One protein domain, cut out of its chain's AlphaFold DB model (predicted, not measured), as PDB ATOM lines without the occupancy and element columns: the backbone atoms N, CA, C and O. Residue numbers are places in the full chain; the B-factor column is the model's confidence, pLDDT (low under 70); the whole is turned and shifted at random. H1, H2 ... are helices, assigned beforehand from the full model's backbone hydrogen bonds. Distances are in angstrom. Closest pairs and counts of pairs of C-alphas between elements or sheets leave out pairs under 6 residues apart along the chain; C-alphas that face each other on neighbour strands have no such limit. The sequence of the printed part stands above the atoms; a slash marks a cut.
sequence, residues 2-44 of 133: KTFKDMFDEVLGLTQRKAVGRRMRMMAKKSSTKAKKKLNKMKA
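Overview. This is residues 2 to 44 of the 133 residues of an uncharacterized protein of marine metagenome (UniProt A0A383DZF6). One long helix, H1, and a shorter one, H2, make a flat, open L, with the corner at the link between them and no core. H1 makes most of the longest axis, and H2 turns off beyond its end. The printed part has 43 residues with two named helices, H1 then H2, and no named strand; the class is all helix. It is extended, with a radius of gyration of the C-alphas of 16.9 A and spans of 50 by 23 by 5 A.

Along the chain. H1, residues 4 to 27, is 35.0 A long from C-alpha 4 at (183.487, 165.494, 149.310) to C-alpha 27 at (172.865, 185.605, 175.895). H2, residues 31 to 42, measures 16.8 A and ends with C-alpha 42 at (158.614, 176.795, 186.577).

Arrangement. H1 and H2 are apart, but only just: their closest C-alphas are 8.4 A apart. Residues 2 to 25, 27 to 33 and 35 to 44 stand free. In H1 and H2 every O i to N i+4 pair is within hydrogen-bond range.

Size, cuts and confidence. The C-alphas of Lys 2 and Ala 44, the two farthest apart, are 52.0 A apart. The printed part has no cut, and the link from H1 to H2 is tight, with 3 residues. Mean pLDDT of the printed part is 76.7; residues 2 to 12 are under 70.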
ATOM      1  N   LYS A   2     186.353 170.836 144.615       55.78
ATOM      2  CA  LYS A   2     186.322 170.625 146.076       55.78
ATOM      3  C   LYS A   2     186.027 169.154 146.371       55.78
ATOM      4  O   LYS A   2     185.154 168.575 145.723       55.78
ATOM      5  N   THR A   3     186.748 168.554 147.314       67.56
ATOM      6  CA  THR A   3     186.528 167.147 147.657       67.56
ATOM      7  C   THR A   3     185.270 166.994 148.512       67.56
ATOM      8  O   THR A   3     184.812 167.931 149.170       67.56
ATOM      9  N   PHE A   4     184.687 165.793 148.519       55.34
ATOM     10  CA  PHE A   4     183.487 165.494 149.310       55.34
ATOM     11  C   PHE A   4     183.699 165.754 150.814       55.34
ATOM     12  O   PHE A   4     182.763 166.117 151.525       55.34
ATOM     13  N   LYS A   5     184.948 165.616 151.280       63.12
ATOM     14  CA  LYS A   5     185.374 165.908 152.650       63.12
ATOM     15  C   LYS A   5     185.326 167.412 152.950       63.12
ATOM     16  O   LYS A   5     184.709 167.798 153.936       63.12
ATOM     17  N   ASP A   6     185.830 168.247 152.038       59.12
ATOM     18  CA  ASP A   6     185.809 169.713 152.180       59.12
ATOM     19  C   ASP A   6     184.378 170.274 152.229       59.12
ATOM     20  O   ASP A   6     184.080 171.179 153.007       59.12
ATOM     21  N   MET A   7     183.453 169.698 151.449       56.25
ATOM     22  CA  MET A   7     182.031 170.061 151.521       56.25
ATOM     23  C   MET A   7     181.392 169.672 152.860       56.25
ATOM     24  O   MET A   7     180.560 170.413 153.389       56.25
ATOM     25  N   PHE A   8     181.747 168.512 153.416       56.81
ATOM     26  CA  PHE A   8     181.195 168.047 154.689       56.81
ATOM     27  C   PHE A   8     181.708 168.878 155.870       56.81
ATOM     28  O   PHE A   8     180.917 169.252 156.744       56.81
ATOM     29  N   ASP A   9     182.994 169.228 155.858       58.38
ATOM     30  CA  ASP A   9     183.627 170.064 156.879       58.38
ATOM     31  C   ASP A   9     183.112 171.515 156.832       58.38
ATOM     32  O   ASP A   9     182.802 172.092 157.879       58.38
ATOM     33  N   GLU A  10     182.870 172.089 155.643       59.16
ATOM     34  CA  GLU A  10     182.199 173.394 155.501       59.16
ATOM     35  C   GLU A  10     180.761 173.372 156.059       59.16
ATOM     36  O   GLU A  10     180.342 174.294 156.770       59.16
ATOM     37  N   VAL A  11     179.988 172.313 155.793       59.81
ATOM     38  CA  VAL A  11     178.608 172.169 156.295       59.81
ATOM     39  C   VAL A  11     178.580 171.974 157.814       59.81
ATOM     40  O   VAL A  11     177.769 172.608 158.505       59.81
ATOM     41  N   LEU A  12     179.478 171.156 158.369       58.88
ATOM     42  CA  LEU A  12     179.658 171.021 159.816       58.88
ATOM     43  C   LEU A  12     180.046 172.367 160.441       58.88
ATOM     44  O   LEU A  12     179.395 172.796 161.401       58.88
ATOM     45  N   GLY A  13     180.975 173.104 159.830       73.12
ATOM     46  CA  GLY A  13     181.347 174.462 160.229       73.12
ATOM     47  C   GLY A  13     180.161 175.434 160.227       73.12
ATOM     48  O   GLY A  13     179.953 176.181 161.187       73.12
ATOM     49  N   LEU A  14     179.298 175.389 159.209       73.06
ATOM     50  CA  LEU A  14     178.089 176.220 159.132       73.06
ATOM     51  C   LEU A  14     177.057 175.871 160.212       73.06
ATOM     52  O   LEU A  14     176.437 176.771 160.794       73.06
ATOM     53  N   THR A  15     176.842 174.586 160.505       73.56
ATOM     54  CA  THR A  15     175.895 174.175 161.558       73.56
ATOM     55  C   THR A  15     176.375 174.584 162.949       73.56
ATOM     56  O   THR A  15     175.569 175.080 163.749       73.56
ATOM     57  N   GLN A  16     177.678 174.459 163.210       74.19
ATOM     58  CA  GLN A  16     178.318 174.900 164.446       74.19
ATOM     59  C   GLN A  16     178.265 176.426 164.586       74.19
ATOM     60  O   GLN A  16     177.775 176.917 165.605       74.19
ATOM     61  N   ARG A  17     178.613 177.190 163.540       76.12
ATOM     62  CA  ARG A  17     178.480 178.663 163.519       76.12
ATOM     63  C   ARG A  17     177.046 179.110 163.800       76.12
ATOM     64  O   ARG A  17     176.810 179.972 164.645       76.12
ATOM     65  N   LYS A  18     176.052 178.468 163.178       83.62
ATOM     66  CA  LYS A  18     174.629 178.736 163.459       83.62
ATOM     67  C   LYS A  18     174.250 178.395 164.905       83.62
ATOM     68  O   LYS A  18     173.427 179.091 165.503       83.62
ATOM     69  N   ALA A  19     174.806 177.332 165.489       78.81
ATOM     70  CA  ALA A  19     174.571 176.980 166.889       78.81
ATOM     71  C   ALA A  19     175.172 178.015 167.852       78.81
ATOM     72  O   ALA A  19     174.479 178.435 168.782       78.81
ATOM     73  N   VAL A  20     176.398 178.474 167.596       82.38
ATOM     74  CA  VAL A  20     177.070 179.533 168.363       82.38
ATOM     75  C   VAL A  20     176.303 180.850 168.254       82.38
ATOM     76  O   VAL A  20     175.934 181.420 169.279       82.38
ATOM     77  N   GLY A  21     175.913 181.271 167.048       85.19
ATOM     78  CA  GLY A  21     175.100 182.475 166.853       85.19
ATOM     79  C   GLY A  21     173.762 182.423 167.605       85.19
ATOM     80  O   GLY A  21     173.330 183.407 168.207       85.19
ATOM     81  N   ARG A  22     173.118 181.247 167.674       83.62
ATOM     82  CA  ARG A  22     171.916 181.052 168.508       83.62
ATOM     83  C   ARG A  22     172.206 181.191 170.004       83.62
ATOM     84  O   ARG A  22     171.367 181.750 170.713       83.62
ATOM     85  N   ARG A  23     173.351 180.696 170.489       78.50
ATOM     86  CA  ARG A  23     173.779 180.858 171.891       78.50
ATOM     87  C   ARG A  23     174.021 182.332 172.207       78.50
ATOM     88  O   ARG A  23     173.397 182.841 173.136       78.50
ATOM     89  N   MET A  24     174.796 183.033 171.381       80.38
ATOM     90  CA  MET A  24     175.063 184.468 171.545       80.38
ATOM     91  C   MET A  24     173.770 185.285 171.529       80.38
ATOM     92  O   MET A  24     173.525 186.056 172.448       80.38
ATOM     93  N   ARG A  25     172.852 185.021 170.589       84.94
ATOM     94  CA  ARG A  25     171.535 185.683 170.547       84.94
ATOM     95  C   ARG A  25     170.687 185.425 171.795       84.94
ATOM     96  O   ARG A  25     169.844 186.244 172.148       84.94
ATOM     97  N   MET A  26     170.835 184.275 172.450       78.00
ATOM     98  CA  MET A  26     170.142 183.985 173.710       78.00
ATOM     99  C   MET A  26     170.795 184.695 174.900       78.00
ATOM    100  O   MET A  26     170.068 185.146 175.788       78.00
ATOM    101  N   MET A  27     172.122 184.833 174.896       78.56
ATOM    102  CA  MET A  27     172.865 185.605 175.895       78.56
ATOM    103  C   MET A  27     172.641 187.112 175.746       78.56
ATOM    104  O   MET A  27     172.484 187.786 176.756       78.56
ATOM    105  N   ALA A  28     172.477 187.610 174.522       83.81
ATOM    106  CA  ALA A  28     172.163 189.007 174.221       83.81
ATOM    107  C   ALA A  28     170.728 189.421 174.603       83.81
ATOM    108  O   ALA A  28     170.356 190.586 174.489       83.81
ATOM    109  N   LYS A  29     169.872 188.487 175.048       86.44
ATOM    110  CA  LYS A  29     168.529 188.847 175.525       86.44
ATOM    111  C   LYS A  29     168.624 189.632 176.824       86.44
ATOM    112  O   LYS A  29     169.345 189.228 177.736       86.44
ATOM    113  N   LYS A  30     167.790 190.670 176.938       90.12
ATOM    114  CA  LYS A  30     167.588 191.432 178.176       90.12
ATOM    115  C   LYS A  30     167.342 190.488 179.362       90.12
ATOM    116  O   LYS A  30     166.651 189.468 179.219       90.12
ATOM    117  N   SER A  31     167.879 190.843 180.529       84.94
ATOM    118  CA  SER A  31     167.725 190.094 181.787       84.94
ATOM    119  C   SER A  31     166.253 189.797 182.096       84.94
ATOM    120  O   SER A  31     165.902 188.647 182.360       84.94
ATOM    121  N   SER A  32     165.363 190.776 181.905       81.81
ATOM    122  CA  SER A  32     163.907 190.636 182.064       81.81
ATOM    123  C   SER A  32     163.303 189.514 181.204       81.81
ATOM    124  O   SER A  32     162.482 188.716 181.664       81.81
ATOM    125  N   THR A  33     163.759 189.366 179.956       87.38
ATOM    126  CA  THR A  33     163.296 188.304 179.049       87.38
ATOM    127  C   THR A  33     163.820 186.935 179.478       87.38
ATOM    128  O   THR A  33     163.108 185.930 179.362       87.38
ATOM    129  N   LYS A  34     165.058 186.870 179.984       86.06
ATOM    130  CA  LYS A  34     165.634 185.642 180.555       86.06
ATOM    131  C   LYS A  34     164.858 185.218 181.809       86.06
ATOM    132  O   LYS A  34     164.458 184.055 181.898       86.06
ATOM    133  N   ALA A  35     164.543 186.161 182.698       83.50
ATOM    134  CA  ALA A  35     163.746 185.938 183.904       83.50
ATOM    135  C   ALA A  35     162.331 185.435 183.573       83.50
ATOM    136  O   ALA A  35     161.934 184.364 184.039       83.50
ATOM    137  N   LYS A  36     161.611 186.103 182.658       88.06
ATOM    138  CA  LYS A  36     160.274 185.671 182.197       88.06
ATOM    139  C   LYS A  36     160.287 184.242 181.645       88.06
ATOM    140  O   LYS A  36     159.367 183.459 181.886       88.06
ATOM    141  N   LYS A  37     161.349 183.856 180.929       87.06
ATOM    142  CA  LYS A  37     161.523 182.481 180.433       87.06
ATOM    143  C   LYS A  37     161.802 181.477 181.546       87.06
ATOM    144  O   LYS A  37     161.255 180.379 181.473       87.06
ATOM    145  N   LYS A  38     162.623 181.821 182.546       85.50
ATOM    146  CA  LYS A  38     162.883 180.967 183.722       85.50
ATOM    147  C   LYS A  38     161.574 180.717 184.481       85.50
ATOM    148  O   LYS A  38     161.201 179.561 184.661       85.50
ATOM    149  N   LEU A  39     160.798 181.768 184.753       87.00
ATOM    150  CA  LEU A  39     159.479 181.667 185.392       87.00
ATOM    151  C   LEU A  39     158.505 180.792 184.592       87.00
ATOM    152  O   LEU A  39     157.861 179.903 185.143       87.00
ATOM    153  N   ASN A  40     158.442 180.959 183.268       88.19
ATOM    154  CA  ASN A  40     157.585 180.122 182.426       88.19
ATOM    155  C   ASN A  40     157.974 178.634 182.440       88.19
ATOM    156  O   ASN A  40     157.101 177.789 182.252       88.19
ATOM    157  N   LYS A  41     159.249 178.290 182.676       85.38
ATOM    158  CA  LYS A  41     159.671 176.890 182.866       85.38
ATOM    159  C   LYS A  41     159.236 176.328 184.224       85.38
ATOM    160  O   LYS A  41     159.027 175.124 184.325       85.38
ATOM    161  N   MET A  42     159.079 177.181 185.238       85.06
ATOM    162  CA  MET A  42     158.614 176.795 186.577       85.06
ATOM    163  C   MET A  42     157.090 176.632 186.663       85.06
ATOM    164  O   MET A  42     156.587 175.989 187.590       85.06
ATOM    165  N   LYS A  43     156.342 177.177 185.695       87.94
ATOM    166  CA  LYS A  43     154.892 176.971 185.598       87.94
ATOM    167  C   LYS A  43     154.559 175.488 185.419       87.94
ATOM    168  O   LYS A  43     155.310 174.722 184.803       87.94
ATOM    169  N   ALA A  44     153.416 175.084 185.967       87.06
ATOM    170  CA  ALA A  44     152.923 173.723 185.819       87.06
ATOM    171  C   ALA A  44     152.695 173.394 184.335       87.06
ATOM    172  O   ALA A  44     152.160 174.195 183.564       87.06
TER     173      ALA A  44